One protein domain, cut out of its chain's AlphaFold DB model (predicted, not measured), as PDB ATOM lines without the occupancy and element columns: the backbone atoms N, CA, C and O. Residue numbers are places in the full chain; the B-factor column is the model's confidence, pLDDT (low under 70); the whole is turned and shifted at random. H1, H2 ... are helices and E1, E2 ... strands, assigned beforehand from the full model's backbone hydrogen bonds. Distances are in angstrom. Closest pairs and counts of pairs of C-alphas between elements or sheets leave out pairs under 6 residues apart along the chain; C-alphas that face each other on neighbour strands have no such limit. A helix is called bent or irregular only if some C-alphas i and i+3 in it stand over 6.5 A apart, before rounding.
ATOM      1  N   ARG A   5      15.764 -41.971 -49.467       89.19
ATOM      2  CA  ARG A   5      16.349 -43.316 -49.524       89.19
ATOM      3  C   ARG A   5      17.712 -43.321 -50.215       89.19
ATOM      4  O   ARG A   5      18.553 -44.151 -49.900       89.19
ATOM      5  N   PHE A   6      17.943 -42.365 -51.119       89.56
ATOM      6  CA  PHE A   6      19.184 -42.215 -51.887       89.56
ATOM      7  C   PHE A   6      19.977 -40.955 -51.501       89.56
ATOM      8  O   PHE A   6      20.886 -40.547 -52.222       89.56
ATOM      9  N   ALA A   7      19.648 -40.319 -50.373       90.50
ATOM     10  CA  ALA A   7      20.282 -39.085 -49.905       90.50
ATOM     11  C   ALA A   7      21.637 -39.332 -49.215       90.50
ATOM     12  O   ALA A   7      21.860 -38.876 -48.097       90.50
ATOM     13  N   GLU A   8      22.536 -40.076 -49.865       90.00
ATOM     14  CA  GLU A   8      23.795 -40.552 -49.273       90.00
ATOM     15  C   GLU A   8      24.656 -39.419 -48.703       90.00
ATOM     16  O   GLU A   8      25.142 -39.536 -47.581       90.00
ATOM     17  N   GLN A   9      24.798 -38.309 -49.436       87.50
ATOM     18  CA  GLN A   9      25.607 -37.173 -48.985       87.50
ATOM     19  C   GLN A   9      25.012 -36.512 -47.734       87.50
ATOM     20  O   GLN A   9      25.706 -36.362 -46.737       87.50
ATOM     21  N   ILE A  10      23.710 -36.193 -47.748       90.06
ATOM     22  CA  ILE A  10      23.042 -35.556 -46.599       90.06
ATOM     23  C   ILE A  10      23.096 -36.482 -45.378       90.06
ATOM     24  O   ILE A  10      23.329 -36.014 -44.268       90.06
ATOM     25  N   ARG A  11      22.936 -37.796 -45.568       93.38
ATOM     26  CA  ARG A  11      23.085 -38.774 -44.483       93.38
ATOM     27  C   ARG A  11      24.479 -38.721 -43.864       93.38
ATOM     28  O   ARG A  11      24.586 -38.578 -42.653       93.38
ATOM     29  N   GLN A  12      25.528 -38.765 -44.686       92.06
ATOM     30  CA  GLN A  12      26.915 -38.686 -44.213       92.06
ATOM     31  C   GLN A  12      27.198 -37.376 -43.473       92.06
ATOM     32  O   GLN A  12      27.785 -37.406 -42.394       92.06
ATOM     33  N   ASP A  13      26.735 -36.249 -44.014       88.75
ATOM     34  CA  ASP A  13      26.955 -34.922 -43.430       88.75
ATOM     35  C   ASP A  13      26.265 -34.751 -42.066       88.75
ATOM     36  O   ASP A  13      26.722 -33.963 -41.243       88.75
ATOM     37  N   ASN A  14      25.184 -35.499 -41.819       88.75
ATOM     38  CA  ASN A  14      24.407 -35.452 -40.576       88.75
ATOM     39  C   ASN A  14      24.636 -36.685 -39.679       88.75
ATOM     40  O   ASN A  14      23.912 -36.870 -38.709       88.75
ATOM     41  N   GLY A  15      25.603 -37.555 -39.999       90.69
ATOM     42  CA  GLY A  15      25.876 -38.763 -39.210       90.69
ATOM     43  C   GLY A  15      24.728 -39.783 -39.180       90.69
ATOM     44  O   GLY A  15      24.674 -40.608 -38.273       90.69
ATOM     45  N   ILE A  16      23.819 -39.739 -40.159       93.12
ATOM     46  CA  ILE A  16      22.672 -40.644 -40.265       93.12
ATOM     47  C   ILE A  16      23.102 -41.915 -40.999       93.12
ATOM     48  O   ILE A  16      23.771 -41.865 -42.035       93.12
ATOM     49  N   ASP A  17      22.667 -43.066 -40.492       93.00
ATOM     50  CA  ASP A  17      22.965 -44.360 -41.093       93.00
ATOM     51  C   ASP A  17      22.441 -44.485 -42.545       93.00
ATOM     52  O   ASP A  17      21.425 -43.874 -42.920       93.00
ATOM     53  N   PRO A  18      23.104 -45.305 -43.390       93.94
ATOM     54  CA  PRO A  18      22.605 -45.638 -44.719       93.94
ATOM     55  C   PRO A  18      21.189 -46.209 -44.667       93.94
ATOM     56  O   PRO A  18      20.843 -46.963 -43.758       93.94
ATOM     57  N   TRP A  19      20.388 -45.885 -45.682       94.50
ATOM     58  CA  TRP A  19      18.998 -46.322 -45.735       94.50
ATOM     59  C   TRP A  19      18.867 -47.850 -45.659       94.50
ATOM     60  O   TRP A  19      19.621 -48.597 -46.291       94.50
ATOM     61  N   SER A  20      17.851 -48.312 -44.930       92.69
ATOM     62  CA  SER A  20      17.467 -49.720 -44.859       92.69
ATOM     63  C   SER A  20      15.947 -49.896 -44.921       92.69
ATOM     64  O   SER A  20      15.174 -48.972 -44.668       92.69
ATOM     65  N   GLY A  21      15.504 -51.118 -45.234       90.19
ATOM     66  CA  GLY A  21      14.076 -51.447 -45.262       90.19
ATOM     67  C   GLY A  21      13.389 -51.316 -43.897       90.19
ATOM     68  O   GLY A  21      12.198 -51.017 -43.859       90.19
ATOM     69  N   ASP A  22      14.126 -51.487 -42.798       92.25
ATOM     70  CA  ASP A  22      13.588 -51.336 -41.441       92.25
ATOM     71  C   ASP A  22      13.286 -49.860 -41.139       92.25
ATOM     72  O   ASP A  22      12.198 -49.541 -40.662       92.25
ATOM     73  N   MET A  23      14.174 -48.946 -41.554       92.44
ATOM     74  CA  MET A  23      13.956 -47.496 -41.446       92.44
ATOM     75  C   MET A  23      12.714 -47.046 -42.224       92.44
ATOM     76  O   MET A  23      11.939 -46.227 -41.736       92.44
ATOM     77  N   GLU A  24      12.474 -47.619 -43.408       90.69
ATOM     78  CA  GLU A  24      11.259 -47.350 -44.188       90.69
ATOM     79  C   GLU A  24       9.993 -47.762 -43.420       90.69
ATOM     80  O   GLU A  24       9.002 -47.030 -43.416       90.69
ATOM     81  N   GLN A  25      10.006 -48.913 -42.738       90.06
ATOM     82  CA  GLN A  25       8.860 -49.350 -41.931       90.06
ATOM     83  C   GLN A  25       8.643 -48.459 -40.705       90.06
ATOM     84  O   GLN A  25       7.497 -48.127 -40.380       90.06
ATOM     85  N   GLU A  26       9.718 -48.042 -40.038       92.19
ATOM     86  CA  GLU A  26       9.651 -47.109 -38.910       92.19
ATOM     87  C   GLU A  26       9.107 -45.744 -39.345       92.19
ATOM     88  O   GLU A  26       8.203 -45.206 -38.701       92.19
ATOM     89  N   PHE A  27       9.559 -45.230 -40.489       91.69
ATOM     90  CA  PHE A  27       9.060 -43.989 -41.075       91.69
ATOM     91  C   PHE A  27       7.569 -44.070 -41.431       91.69
ATOM     92  O   PHE A  27       6.786 -43.202 -41.041       91.69
ATOM     93  N   LEU A  28       7.128 -45.147 -42.091       89.19
ATOM     94  CA  LEU A  28       5.709 -45.376 -42.396       89.19
ATOM     95  C   LEU A  28       4.851 -45.495 -41.124       89.19
ATOM     96  O   LEU A  28       3.718 -45.001 -41.067       89.19
ATOM     97  N   THR A  29       5.395 -46.108 -40.073       91.12
ATOM     98  CA  THR A  29       4.739 -46.197 -38.760       91.12
ATOM     99  C   THR A  29       4.631 -44.819 -38.100       91.12
ATOM    100  O   THR A  29       3.579 -44.461 -37.563       91.12
ATOM    101  N   ALA A  30       5.677 -43.996 -38.177       91.31
ATOM    102  CA  ALA A  30       5.660 -42.631 -37.659       91.31
ATOM    103  C   ALA A  30       4.676 -41.726 -38.414       91.31
ATOM    104  O   ALA A  30       3.978 -40.934 -37.779       91.31
ATOM    105  N   LEU A  31       4.563 -41.881 -39.739       89.25
ATOM    106  CA  LEU A  31       3.565 -41.181 -40.554       89.25
ATOM    107  C   LEU A  31       2.145 -41.558 -40.130       89.25
ATOM    108  O   LEU A  31       1.323 -40.690 -39.868       89.25
ATOM    109  N   THR A  32       1.839 -42.850 -40.022       88.19
ATOM    110  CA  THR A  32       0.473 -43.300 -39.692       88.19
ATOM    111  C   THR A  32       0.050 -42.989 -38.258       88.19
ATOM    112  O   THR A  32      -1.135 -42.771 -38.006       88.19
ATOM    113  N   SER A  33       0.999 -42.951 -37.323       90.19
ATOM    114  CA  SER A  33       0.742 -42.648 -35.911       90.19
ATOM    115  C   SER A  33       0.632 -41.151 -35.595       90.19
ATOM    116  O   SER A  33       0.227 -40.805 -34.485       90.19
ATOM    117  N   GLY A  34       0.966 -40.260 -36.536       88.56
ATOM    118  CA  GLY A  34       0.992 -38.810 -36.313       88.56
ATOM    119  C   GLY A  34       2.290 -38.292 -35.674       88.56
ATOM    120  O   GLY A  34       2.430 -37.088 -35.433       88.56
ATOM    121  N   LYS A  35       3.241 -39.188 -35.370       93.06
ATOM    122  CA  LYS A  35       4.532 -38.838 -34.763       93.06
ATOM    123  C   LYS A  35       5.373 -37.982 -35.708       93.06
ATOM    124  O   LYS A  35       5.989 -37.014 -35.262       93.06
ATOM    125  N   ALA A  36       5.372 -38.309 -37.000       91.31
ATOM    126  CA  ALA A  36       6.124 -37.573 -38.012       91.31
ATOM    127  C   ALA A  36       5.700 -36.095 -38.080       91.31
ATOM    128  O   ALA A  36       6.539 -35.197 -38.113       91.31
ATOM    129  N   GLU A  37       4.396 -35.824 -38.040       91.38
ATOM    130  CA  GLU A  37       3.843 -34.472 -38.066       91.38
ATOM    131  C   GLU A  37       4.130 -33.707 -36.772       91.38
ATOM    132  O   GLU A  37       4.402 -32.502 -36.809       91.38
ATOM    133  N   GLU A  38       4.094 -34.385 -35.621       93.00
ATOM    134  CA  GLU A  38       4.495 -33.781 -34.351       93.00
ATOM    135  C   GLU A  38       5.969 -33.364 -34.373       93.00
ATOM    136  O   GLU A  38       6.290 -32.236 -33.980       93.00
ATOM    137  N   PHE A  39       6.846 -34.255 -34.836       94.62
ATOM    138  CA  PHE A  39       8.273 -33.992 -34.966       94.62
ATOM    139  C   PHE A  39       8.537 -32.836 -35.937       94.62
ATOM    140  O   PHE A  39       9.190 -31.862 -35.568       94.62
ATOM    141  N   LEU A  40       7.928 -32.868 -37.128       92.50
ATOM    142  CA  LEU A  40       8.038 -31.794 -38.116       92.50
ATOM    143  C   LEU A  40       7.616 -30.437 -37.539       92.50
ATOM    144  O   LEU A  40       8.282 -29.424 -37.756       92.50
ATOM    145  N   ARG A  41       6.522 -30.405 -36.771       93.19
ATOM    146  CA  ARG A  41       6.074 -29.181 -36.103       93.19
ATOM    147  C   ARG A  41       7.129 -28.670 -35.124       93.19
ATOM    148  O   ARG A  41       7.370 -27.464 -35.102       93.19
ATOM    149  N   LYS A  42       7.753 -29.540 -34.321       94.31
ATOM    150  CA  LYS A  42       8.836 -29.142 -33.398       94.31
ATOM    151  C   LYS A  42      10.027 -28.584 -34.173       94.31
ATOM    152  O   LYS A  42      10.439 -27.465 -33.884       94.31
ATOM    153  N   LEU A  43      10.468 -29.289 -35.215       92.62
ATOM    154  CA  LEU A  43      11.567 -28.877 -36.091       92.62
ATOM    155  C   LEU A  43      11.356 -27.474 -36.690       92.62
ATOM    156  O   LEU A  43      12.304 -26.710 -36.834       92.62
ATOM    157  N   GLN A  44      10.112 -27.112 -37.010       91.00
ATOM    158  CA  GLN A  44       9.771 -25.815 -37.607       91.00
ATOM    159  C   GLN A  44       9.527 -24.682 -36.600       91.00
ATOM    160  O   GLN A  44       9.655 -23.514 -36.964       91.00
ATOM    161  N   THR A  45       9.109 -24.994 -35.371       94.00
ATOM    162  CA  THR A  45       8.596 -23.982 -34.422       94.00
ATOM    163  C   THR A  45       9.472 -23.772 -33.198       94.00
ATOM    164  O   THR A  45       9.396 -22.709 -32.582       94.00
ATOM    165  N   VAL A  46      10.302 -24.751 -32.839       93.75
ATOM    166  CA  VAL A  46      11.195 -24.669 -31.684       93.75
ATOM    167  C   VAL A  46      12.563 -24.150 -32.151       93.75
ATOM    168  O   VAL A  46      13.215 -24.789 -32.978       93.75
ATOM    169  N   PRO A  47      13.026 -22.986 -31.655       91.62
ATOM    170  CA  PRO A  47      14.332 -22.450 -32.025       91.62
ATOM    171  C   PRO A  47      15.463 -23.418 -31.665       91.62
ATOM    172  O   PRO A  47      15.473 -23.953 -30.562       91.62
ATOM    173  N   ASN A  48      16.426 -23.595 -32.575       91.06
ATOM    174  CA  ASN A  48      17.586 -24.489 -32.425       91.06
ATOM    175  C   ASN A  48      17.254 -25.971 -32.172       91.06
ATOM    176  O   ASN A  48      18.149 -26.722 -31.809       91.06
ATOM    177  N   PHE A  49      16.012 -26.409 -32.410       92.12
ATOM    178  CA  PHE A  49      15.578 -27.777 -32.116       92.12
ATOM    179  C   PHE A  49      16.489 -28.847 -32.712       92.12
ATOM    180  O   PHE A  49      16.870 -29.762 -31.996       92.12
ATOM    181  N   GLN A  50      16.869 -28.703 -33.986       89.88
ATOM    182  CA  GLN A  50      17.813 -29.610 -34.639       89.88
ATOM    183  C   GLN A  50      19.119 -29.707 -33.855       89.88
ATOM    184  O   GLN A  50      19.401 -30.740 -33.269       89.88
ATOM    185  N   ARG A  51      19.860 -28.599 -33.765       89.75
ATOM    186  CA  ARG A  51      21.164 -28.559 -33.095       89.75
ATOM    187  C   ARG A  51      21.111 -29.076 -31.653       89.75
ATOM    188  O   ARG A  51      22.088 -29.616 -31.157       89.75
ATOM    189  N   ASP A  52      19.996 -28.851 -30.968       92.31
ATOM    190  CA  ASP A  52      19.857 -29.197 -29.559       92.31
ATOM    191  C   ASP A  52      19.367 -30.650 -29.341       92.31
ATOM    192  O   ASP A  52      19.379 -31.102 -28.198       92.31
ATOM    193  N   THR A  53      18.909 -31.371 -30.380       92.06
ATOM    194  CA  THR A  53      18.314 -32.722 -30.239       92.06
ATOM    195  C   THR A  53      18.724 -33.748 -31.302       92.06
ATOM    196  O   THR A  53      18.291 -34.890 -31.199       92.06
ATOM    197  N   GLU A  54      19.526 -33.383 -32.308       89.56
ATOM    198  CA  GLU A  54      19.865 -34.256 -33.449       89.56
ATOM    199  C   GLU A  54      20.523 -35.584 -33.048       89.56
ATOM    200  O   GLU A  54      20.241 -36.610 -33.660       89.56
ATOM    201  N   ASP A  55      21.301 -35.592 -31.962       90.88
ATOM    202  CA  ASP A  55      21.934 -36.801 -31.418       90.88
ATOM    203  C   ASP A  55      20.931 -37.802 -30.803       90.88
ATOM    204  O   ASP A  55      21.258 -38.975 -30.619       90.88
ATOM    205  N   ASP A  56      19.716 -37.351 -30.469       92.94
ATOM    206  CA  ASP A  56      18.683 -38.148 -29.795       92.94
ATOM    207  C   ASP A  56      17.598 -38.669 -30.755       92.94
ATOM    208  O   ASP A  56      16.664 -39.352 -30.322       92.94
ATOM    209  N   TRP A  57      17.678 -38.330 -32.046       94.88
ATOM    210  CA  TRP A  57      16.654 -38.693 -33.025       94.88
ATOM    211  C   TRP A  57      16.675 -40.182 -33.344       94.88
ATOM    212  O   TRP A  57      17.722 -40.772 -33.617       94.88
ATOM    213  N   ASP A  58      15.492 -40.790 -33.388       94.38
ATOM    214  CA  ASP A  58      15.374 -42.148 -33.912       94.38
ATOM    215  C   ASP A  58      15.383 -42.191 -35.446       94.38
ATOM    216  O   ASP A  58      15.430 -41.168 -36.134       94.38
ATOM    217  N   ALA A  59      15.375 -43.398 -36.015       93.94
ATOM    218  CA  ALA A  59      15.444 -43.559 -37.461       93.94
ATOM    219  C   ALA A  59      14.261 -42.887 -38.176       93.94
ATOM    220  O   ALA A  59      14.456 -42.247 -39.205       93.94
ATOM    221  N   ALA A  60      13.047 -42.963 -37.626       94.00
ATOM    222  CA  ALA A  60      11.884 -42.333 -38.242       94.00
ATOM    223  C   ALA A  60      11.975 -40.800 -38.224       94.00
ATOM    224  O   ALA A  60      11.611 -40.152 -39.206       94.00
ATOM    225  N   GLU A  61      12.458 -40.213 -37.130       95.38
ATOM    226  CA  GLU A  61      12.694 -38.771 -37.009       95.38
ATOM    227  C   GLU A  61      13.779 -38.295 -37.984       95.38
ATOM    228  O   GLU A  61      13.580 -37.300 -38.689       95.38
ATOM    229  N   ASN A  62      14.857 -39.070 -38.131       95.31
ATOM    230  CA  ASN A  62      15.884 -38.848 -39.147       95.31
ATOM    231  C   ASN A  62      15.312 -38.885 -40.576       95.31
ATOM    232  O   ASN A  62      15.606 -38.000 -41.379       95.31
ATOM    233  N   GLU A  63      14.441 -39.846 -40.904       94.56
ATOM    234  CA  GLU A  63      13.783 -39.895 -42.219       94.56
ATOM    235  C   GLU A  63      12.854 -38.687 -42.456       94.56
ATOM    236  O   GLU A  63      12.828 -38.137 -43.561       94.56
ATOM    237  N   VAL A  64      12.129 -38.213 -41.430       93.94
ATOM    238  CA  VAL A  64      11.306 -36.989 -41.531       93.94
ATOM    239  C   VAL A  64      12.176 -35.761 -41.793       93.94
ATOM    240  O   VAL A  64      11.821 -34.920 -42.629       93.94
ATOM    241  N   TYR A  65      13.309 -35.646 -41.098       94.31
ATOM    242  CA  TYR A  65      14.280 -34.579 -41.325       94.31
ATOM    243  C   TYR A  65      14.824 -34.622 -42.759       94.31
ATOM    244  O   TYR A  65      14.698 -33.632 -43.480       94.31
ATOM    245  N   LEU A  66      15.312 -35.778 -43.222       94.25
ATOM    246  CA  LEU A  66      15.838 -35.950 -44.581       94.25
ATOM    247  C   LEU A  66      14.800 -35.616 -45.659       94.25
ATOM    248  O   LEU A  66      15.105 -34.891 -46.608       94.25
ATOM    249  N   ALA A  67      13.561 -36.093 -45.508       92.00
ATOM    250  CA  ALA A  67      12.470 -35.771 -46.429       92.00
ATOM    251  C   ALA A  67      12.187 -34.257 -46.463       92.00
ATOM    252  O   ALA A  67      11.931 -33.680 -47.524       92.00
ATOM    253  N   THR A  68      12.277 -33.591 -45.310       92.00
ATOM    254  CA  THR A  68      12.081 -32.143 -45.188       92.00
ATOM    255  C   THR A  68      13.214 -31.356 -45.845       92.00
ATOM    256  O   THR A  68      12.936 -30.420 -46.601       92.00
ATOM    257  N   GLU A  69      14.472 -31.733 -45.616       92.31
ATOM    258  CA  GLU A  69      15.632 -31.078 -46.234       92.31
ATOM    259  C   GLU A  69      15.623 -31.243 -47.753       92.31
ATOM    260  O   GLU A  69      15.742 -30.262 -48.488       92.31
ATOM    261  N   LEU A  70      15.349 -32.446 -48.256       93.19
ATOM    262  CA  LEU A  70      15.232 -32.674 -49.695       93.19
ATOM    263  C   LEU A  70      14.101 -31.870 -50.334       93.19
ATOM    264  O   LEU A  70      14.253 -31.375 -51.453       93.19
ATOM    265  N   ARG A  71      12.979 -31.691 -49.631       92.25
ATOM    266  CA  ARG A  71      11.885 -30.835 -50.098       92.25
ATOM    267  C   ARG A  71      12.297 -29.364 -50.159       92.25
ATOM    268  O   ARG A  71      11.896 -28.661 -51.093       92.25
ATOM    269  N   LYS A  72      13.089 -28.884 -49.191       93.19
ATOM    270  CA  LYS A  72      13.677 -27.535 -49.244       93.19
ATOM    271  C   LYS A  72      14.594 -27.407 -50.458       93.19
ATOM    272  O   LYS A  72      14.419 -26.455 -51.219       93.19
ATOM    273  N   CYS A  73      15.460 -28.394 -50.697       95.31
ATOM    274  CA  CYS A  73      16.341 -28.415 -51.863       95.31
ATOM    275  C   CYS A  73      15.557 -28.386 -53.179       95.31
ATOM    276  O   CYS A  73      15.791 -27.525 -54.023       95.31
ATOM    277  N   PHE A  74      14.548 -29.250 -53.325       95.69
ATOM    278  CA  PHE A  74      13.667 -29.277 -54.494       95.69
ATOM    279  C   PHE A  74      12.992 -27.925 -54.748       95.69
ATOM    280  O   PHE A  74      12.971 -27.423 -55.875       95.69
ATOM    281  N   THR A  75      12.443 -27.324 -53.690       95.81
ATOM    282  CA  THR A  75      11.738 -26.042 -53.777       95.81
ATOM    283  C   THR A  75      12.691 -24.919 -54.175       95.81
ATOM    284  O   THR A  75      12.357 -24.106 -55.040       95.81
ATOM    285  N   SER A  76      13.882 -24.889 -53.573       97.19
ATOM    286  CA  SER A  76      14.907 -23.897 -53.882       97.19
ATOM    287  C   SER A  76      15.409 -24.019 -55.319       97.19
ATOM    288  O   SER A  76      15.499 -23.021 -56.043       97.19
ATOM    289  N   GLU A  77      15.641 -25.248 -55.779       98.00
ATOM    290  CA  GLU A  77      16.145 -25.495 -57.120       98.00
ATOM    291  C   GLU A  77      15.146 -25.051 -58.195       98.00
ATOM    292  O   GLU A  77      15.501 -24.294 -59.104       98.00
ATOM    293  N   ILE A  78      13.865 -25.411 -58.060       97.75
ATOM    294  CA  ILE A  78      12.819 -24.955 -58.990       97.75
ATOM    295  C   ILE A  78      12.677 -23.433 -58.969       97.75
ATOM    296  O   ILE A  78      12.572 -22.806 -60.028       97.75
ATOM    297  N   ALA A  79      12.673 -22.824 -57.780       98.12
ATOM    298  CA  ALA A  79      12.578 -21.375 -57.651       98.12
ATOM    299  C   ALA A  79      13.761 -20.671 -58.338       98.12
ATOM    300  O   ALA A  79      13.580 -19.616 -58.951       98.12
ATOM    301  N   THR A  80      14.950 -21.276 -58.302       98.50
ATOM    302  CA  THR A  80      16.159 -20.743 -58.939       98.50
ATOM    303  C   THR A  80      16.056 -20.805 -60.457       98.50
ATOM    304  O   THR A  80      16.249 -19.784 -61.124       98.50
ATOM    305  N   TYR A  81      15.628 -21.941 -61.018       98.44
ATOM    306  CA  TYR A  81      15.345 -22.047 -62.454       98.44
ATOM    307  C   TYR A  81      14.278 -21.047 -62.915       98.44
ATOM    308  O   TYR A  81      14.403 -20.473 -64.000       98.44
ATOM    309  N   ALA A  82      13.243 -20.814 -62.105       98.12
ATOM    310  CA  ALA A  82      12.208 -19.831 -62.406       98.12
ATOM    311  C   ALA A  82      12.745 -18.389 -62.374       98.12
ATOM    312  O   ALA A  82      12.419 -17.598 -63.260       98.12
ATOM    313  N   ARG A  83      13.591 -18.049 -61.390       98.31
ATOM    314  CA  ARG A  83      14.219 -16.723 -61.264       98.31
ATOM    315  C   ARG A  83      15.183 -16.432 -62.413       98.31
ATOM    316  O   ARG A  83      15.217 -15.309 -62.900       98.31
ATOM    317  N   LEU A  84      15.921 -17.442 -62.867       98.19
ATOM    318  CA  LEU A  84      16.931 -17.337 -63.922       98.19
ATOM    319  C   LEU A  84      16.409 -17.786 -65.296       98.19
ATOM    320  O   LEU A  84      17.167 -18.267 -66.139       98.19
ATOM    321  N   LYS A  85      15.106 -17.623 -65.556       97.88
ATOM    322  CA  LYS A  85      14.453 -18.091 -66.791       97.88
ATOM    323  C   LYS A  85      15.160 -17.629 -68.071       97.88
ATOM    324  O   LYS A  85      15.260 -18.395 -69.024       97.88
ATOM    325  N   GLU A  86      15.668 -16.399 -68.096       98.06
ATOM    326  CA  GLU A  86      16.343 -15.813 -69.265       98.06
ATOM    327  C   GLU A  86      17.733 -16.408 -69.547       98.06
ATOM    328  O   GLU A  86      18.272 -16.234 -70.647       98.06
ATOM    329  N   TYR A  87      18.297 -17.123 -68.572       98.50
ATOM    330  CA  TYR A  87      19.631 -17.721 -68.598       98.50
ATOM    331  C   TYR A  87      19.618 -19.229 -68.881       98.50
ATOM    332  O   TYR A  87      20.672 -19.817 -69.147       98.50
ATOM    333  N   GLN A  88      18.436 -19.849 -68.874       98.44
ATOM    334  CA  GLN A  88      18.263 -21.251 -69.241       98.44
ATOM    335  C   GLN A  88      18.700 -21.513 -70.689       98.44
ATOM    336  O   GLN A  88      18.349 -20.766 -71.604       98.44
ATOM    337  N   GLY A  89      19.495 -22.566 -70.883       97.75
ATOM    338  CA  GLY A  89      20.141 -22.914 -72.152       97.75
ATOM    339  C   GLY A  89      21.381 -22.081 -72.490       97.75
ATOM    340  O   GLY A  89      22.036 -22.342 -73.501       97.75
ATOM    341  N   LYS A  90      21.725 -21.084 -71.663       97.94
ATOM    342  CA  LYS A  90      22.888 -20.204 -71.868       97.94
ATOM    343  C   LYS A  90      23.982 -20.466 -70.845       97.94
ATOM    344  O   LYS A  90      25.119 -20.696 -71.230       97.94
ATOM    345  N   ILE A  91      23.627 -20.417 -69.567       98.31
ATOM    346  CA  ILE A  91      24.577 -20.593 -68.459       98.31
ATOM    347  C   ILE A  91      24.044 -21.496 -67.343       98.31
ATOM    348  O   ILE A  91      24.770 -21.847 -66.422       98.31
ATOM    349  N   ILE A  92      22.773 -21.880 -67.431       98.56
ATOM    350  CA  ILE A  92      22.160 -22.941 -66.632       98.56
ATOM    351  C   ILE A  92      21.351 -23.836 -67.589       98.56
ATOM    352  O   ILE A  92      20.937 -23.347 -68.648       98.56
ATOM    353  N   PRO A  93      21.129 -25.125 -67.288       98.50
ATOM    354  CA  PRO A  93      20.339 -26.013 -68.143       98.50
ATOM    355  C   PRO A  93      18.911 -25.498 -68.373       98.50
ATOM    356  O   PRO A  93      18.363 -24.754 -67.557       98.50
ATOM    357  N   HIS A  94      18.254 -25.934 -69.451       98.50
ATOM    358  CA  HIS A  94      16.796 -25.803 -69.510       98.50
ATOM    359  C   HIS A  94      16.128 -26.666 -68.441       98.50
ATOM    360  O   HIS A  94      16.371 -27.870 -68.361       98.50
ATOM    361  N   PHE A  95      15.230 -26.054 -67.678       98.12
ATOM    362  CA  PHE A  95      14.278 -26.756 -66.838       98.12
ATOM    363  C   PHE A  95      13.125 -27.255 -67.708       98.12
ATOM    364  O   PHE A  95      12.389 -26.458 -68.293       98.12
ATOM    365  N   LEU A  96      12.980 -28.575 -67.823       97.69
ATOM    366  CA  LEU A  96      11.991 -29.200 -68.701       97.69
ATOM    367  C   LEU A  96      10.682 -29.477 -67.960       97.69
ATOM    368  O   LEU A  96       9.610 -29.184 -68.483       97.69
ATOM    369  N   ALA A  97      10.765 -30.041 -66.752       96.75
ATOM    370  CA  ALA A  97       9.602 -30.328 -65.916       96.75
ATOM    371  C   ALA A  97      10.000 -30.654 -64.471       96.75
ATOM    372  O   ALA A  97      11.110 -31.111 -64.207       96.75
ATOM    373  N   SER A  98       9.047 -30.522 -63.550       95.75
ATOM    374  CA  SER A  98       9.058 -31.230 -62.267       95.75
ATOM    375  C   SER A  98       8.219 -32.501 -62.376       95.75
ATOM    376  O   SER A  98       7.146 -32.478 -62.980       95.75
ATOM    377  N   VAL A  99       8.667 -33.584 -61.753       93.12
ATOM    378  CA  VAL A  99       7.960 -34.866 -61.710       93.12
ATOM    379  C   VAL A  99       7.690 -35.273 -60.268       93.12
ATOM    380  O   VAL A  99       8.463 -34.958 -59.366       93.12
ATOM    381  N   ILE A 100       6.584 -35.981 -60.061       89.44
ATOM    382  CA  ILE A 100       6.272 -36.668 -58.809       89.44
ATOM    383  C   ILE A 100       6.185 -38.142 -59.172       89.44
ATOM    384  O   ILE A 100       5.431 -38.507 -60.076       89.44
ATOM    385  N   LEU A 101       6.988 -38.969 -58.514       83.31
ATOM    386  CA  LEU A 101       6.913 -40.409 -58.688       83.31
ATOM    387  C   LEU A 101       5.825 -40.937 -57.760       83.31
ATOM    388  O   LEU A 101       5.945 -40.862 -56.539       83.31
ATOM    389  N   ASP A 102       4.758 -41.451 -58.363       71.44
ATOM    390  CA  ASP A 102       3.721 -42.185 -57.648       71.44
ATOM    391  C   ASP A 102       4.247 -43.594 -57.359       71.44
ATOM    392  O   ASP A 102       4.053 -44.540 -58.128       71.44
ATOM    393  N   MET A 103       5.043 -43.698 -56.298       68.88
ATOM    394  CA  MET A 103       5.494 -44.979 -55.779       68.88
ATOM    395  C   MET A 103       4.361 -45.533 -54.916       68.88
ATOM    396  O   MET A 103       3.970 -44.859 -53.962       68.88
ATOM    397  N   PRO A 104       3.821 -46.731 -55.208       58.88
ATOM    398  CA  PRO A 104       2.763 -47.303 -54.394       58.88
ATOM    399  C   PRO A 104       3.299 -47.523 -52.978       58.88
ATOM    400  O   PRO A 104       4.032 -48.477 -52.720       58.88
ATOM    401  N   SER A 105       2.938 -46.624 -52.062       57.00
ATOM    402  CA  SER A 105       3.167 -46.811 -50.637       57.00
ATOM    403  C   SER A 105       2.415 -48.075 -50.243       57.00
ATOM    404  O   SER A 105       1.202 -48.166 -50.457       57.00
ATOM    405  N   SER A 106       3.136 -49.065 -49.727       57.00
ATOM    406  CA  SER A 106       2.604 -50.293 -49.125       57.00
ATOM    407  C   SER A 106       1.219 -50.075 -48.508       57.00
ATOM    408  O   SER A 106       1.164 -49.258 -47.608       57.00
ATOM    409  N   ASN A 107       0.154 -50.747 -48.985       57.53
ATOM    410  CA  ASN A 107      -1.217 -50.960 -48.438       57.53
ATOM    411  C   ASN A 107      -1.834 -49.996 -47.380       57.53
ATOM    412  O   ASN A 107      -2.816 -50.348 -46.726       57.53
ATOM    413  N   VAL A 108      -1.314 -48.793 -47.196       65.38
ATOM    414  CA  VAL A 108      -1.564 -47.905 -46.066       65.38
ATOM    415  C   VAL A 108      -2.181 -46.639 -46.629       65.38
ATOM    416  O   VAL A 108      -1.586 -45.935 -47.444       65.38
ATOM    417  N   ALA A 109      -3.411 -46.361 -46.206       71.31
ATOM    418  CA  ALA A 109      -4.128 -45.161 -46.598       71.31
ATOM    419  C   ALA A 109      -3.555 -43.947 -45.848       71.31
ATOM    420  O   ALA A 109      -3.987 -43.635 -44.740       71.31
ATOM    421  N   LEU A 110      -2.568 -43.283 -46.449       76.38
ATOM    422  CA  LEU A 110      -2.009 -42.030 -45.943       76.38
ATOM    423  C   LEU A 110      -2.962 -40.857 -46.217       76.38
ATOM    424  O   LEU A 110      -3.567 -40.765 -47.290       76.38
ATOM    425  N   THR A 111      -3.062 -39.928 -45.266       80.25
ATOM    426  CA  THR A 111      -3.735 -38.638 -45.477       80.25
ATOM    427  C   THR A 111      -2.955 -37.775 -46.473       80.25
ATOM    428  O   THR A 111      -1.776 -38.013 -46.731       80.25
ATOM    429  N   THR A 112      -3.570 -36.717 -47.013       76.56
ATOM    430  CA  THR A 112      -2.884 -35.792 -47.934       76.56
ATOM    431  C   THR A 112      -1.603 -35.208 -47.331       76.56
ATOM    432  O   THR A 112      -0.600 -35.103 -48.024       76.56
ATOM    433  N   GLN A 113      -1.605 -34.870 -46.038       72.75
ATOM    434  CA  GLN A 113      -0.436 -34.298 -45.366       72.75
ATOM    435  C   GLN A 113       0.696 -35.320 -45.183       72.75
ATOM    436  O   GLN A 113       1.863 -34.979 -45.335       72.75
ATOM    437  N   GLN A 114       0.357 -36.585 -44.937       79.88
ATOM    438  CA  GLN A 114       1.331 -37.678 -44.848       79.88
ATOM    439  C   GLN A 114       1.905 -38.034 -46.219       79.88
ATOM    440  O   GLN A 114       3.105 -38.249 -46.358       79.88
ATOM    441  N   GLN A 115       1.067 -38.023 -47.259       79.81
ATOM    442  CA  GLN A 115       1.519 -38.207 -48.638       79.81
ATOM    443  C   GLN A 115       2.522 -37.127 -49.047       79.81
ATOM    444  O   GLN A 115       3.480 -37.416 -49.749       79.81
ATOM    445  N   GLU A 116       2.337 -35.888 -48.597       80.19
ATOM    446  CA  GLU A 116       3.272 -34.794 -48.864       80.19
ATOM    447  C   GLU A 116       4.675 -35.014 -48.276       80.19
ATOM    448  O   GLU A 116       5.633 -34.472 -48.823       80.19
ATOM    449  N   LEU A 117       4.808 -35.797 -47.201       78.00
ATOM    450  CA  LEU A 117       6.103 -36.211 -46.643       78.00
ATOM    451  C   LEU A 117       6.677 -37.452 -47.332       78.00
ATOM    452  O   LEU A 117       7.883 -37.664 -47.300       78.00
ATOM    453  N   TYR A 118       5.820 -38.259 -47.958       82.81
ATOM    454  CA  TYR A 118       6.218 -39.503 -48.611       82.81
ATOM    455  C   TYR A 118       6.535 -39.346 -50.107       82.81
ATOM    456  O   TYR A 118       7.212 -40.194 -50.681       82.81
ATOM    457  N   LYS A 119       6.040 -38.294 -50.768       84.75
ATOM    458  CA  LYS A 119       6.191 -38.090 -52.218       84.75
ATOM    459  C   LYS A 119       7.652 -37.926 -52.631       84.75
ATOM    460  O   LYS A 119       8.300 -36.954 -52.253       84.75
ATOM    461  N   GLN A 120       8.115 -38.783 -53.538       87.69
ATOM    462  CA  GLN A 120       9.392 -38.589 -54.219       87.69
ATOM    463  C   GLN A 120       9.239 -37.568 -55.347       87.69
ATOM    464  O   GLN A 120       8.451 -37.745 -56.284       87.69
ATOM    465  N   GLN A 121      10.013 -36.491 -55.257       92.25
ATOM    466  CA  GLN A 121       9.992 -35.398 -56.224       92.25
ATOM    467  C   GLN A 121      11.223 -35.459 -57.124       92.25
ATOM    468  O   GLN A 121      12.286 -35.951 -56.756       92.25
ATOM    469  N   GLY A 122      11.112 -34.947 -58.339       94.00
ATOM    470  CA  GLY A 122      12.224 -34.904 -59.276       94.00
ATOM    471  C   GLY A 122      12.127 -33.720 -60.214       94.00
ATOM    472  O   GLY A 122      11.070 -33.114 -60.376       94.00
ATOM    473  N   ILE A 123      13.246 -33.417 -60.859       96.00
ATOM    474  CA  ILE A 123      13.330 -32.420 -61.919       96.00
ATOM    475  C   ILE A 123      13.920 -33.075 -63.163       96.00
ATOM    476  O   ILE A 123      14.779 -33.953 -63.071       96.00
ATOM    477  N   LEU A 124      13.425 -32.658 -64.320       97.31
ATOM    478  CA  LEU A 124      13.951 -33.010 -65.626       97.31
ATOM    479  C   LEU A 124      14.655 -31.783 -66.188       97.31
ATOM    480  O   LEU A 124      14.046 -30.721 -66.329       97.31
ATOM    481  N   LEU A 125      15.933 -31.947 -66.508       98.00
ATOM    482  CA  LEU A 125      16.794 -30.894 -67.024       98.00
ATOM    483  C   LEU A 125      17.293 -31.255 -68.422       98.00
ATOM    484  O   LEU A 125      17.338 -32.427 -68.801       98.00
ATOM    485  N   GLN A 126      17.689 -30.239 -69.182       98.25
ATOM    486  CA  GLN A 126      18.472 -30.416 -70.397       98.25
ATOM    487  C   GLN A 126      19.697 -31.279 -70.106       98.25
ATOM    488  O   GLN A 126      20.492 -30.972 -69.219       98.25
TER     489      GLN A 126
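Overview. This is residues 5 to 126 of the 250 residues of the protein "Protein kinase domain-containing protein" of Gibberella nygamai (UniProt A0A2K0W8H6). One long helix, H5, makes the long axis; H2, H3 and H6 cross it near its first end, and an antiparallel ribbon of two strands, E1 and E2, runs beside its further part, with E2 the nearer. H1 lies off to one side of H5, and H4 comes after H3 at the end away from H2. The printed part has 122 residues, with six named helices and two named strands in the order H1 H2 H3 H4 H5 E1 H6 E2, and is mostly helix. It is only just compact, close to loose, with a radius of gyration of the C-alphas of 16.2 A and spans of 46 by 36 by 26 A.

Arrangement. Start at H1, residues 8 to 13, which is close to but not clearly touching H5, residues 59 to 83; the closest C-alphas, of Ile 10 and Leu 66, are 7.5 A apart. Next, H2, residues 21 to 33, touches residues 59 to 64 of H5, about perpendicular at 85 degrees, with the C-alphas of Phe 27 and Ala 60 closest at 4.3 A. H3, residues 35 to 45, touches residues 60 to 65 of H5 at a steep tilt of 54 degrees, the same way; the closest C-alphas, of Ala 36 and Val 64, are 6.3 A apart. H4, residues 49 to 56, only just touches H3, only at the corner, with 3 pairs of C-alphas within 8 A, closest at Leu 43 and Phe 49, 5.8 A. Further on, H6, residues 112 to 118, touches residues 64 to 68 of H5 at 85 degrees, about perpendicular, with the C-alphas of Ala 67 and Leu 117 closest at 6.4 A. The helix packing is mostly crossed: H2, H3 and H6 each touch H5, and none of these three pairs is at a shallow tilt. Look at E1, residues 95 to 101, and E2, residues 120 to 125: they are antiparallel neighbours at 158 degrees, with N 99 and O 122 within hydrogen-bond range at 2.8 A. In H1, H2, H3 and H5 every O i to N i+4 pair is within hydrogen-bond range; in H4 it is 2 of 4 and in H6 2 of 3.

Along the chain. Find C-alpha 8 at (23.795, -40.552, -49.273), where H1 begins. H2 covers 18.5 A and H3 15.4 A; H4 is irregular, C-alphas 52 and 55 being 8.1 A apart. From C-alpha 59 at (15.444, -43.559, -37.461), H5 runs 35.9 A. E1 covers 17.5 A, H6 9.9 A, and E2 16.7 A, ending at C-alpha 125, (16.794, -30.894, -67.024).

Size, cuts and confidence. The two C-alphas farthest apart, of Ser 33 and Lys 90, are 47.8 A apart. The printed part has no cut, and the link from H5 to E1, 11 residues, is long. Residues 44 to 49, of which 44 and 45 belong to H3 and 49 to H4, stand free. The mean pLDDT of the printed part is 90.3; residues 103 to 108 are under 70.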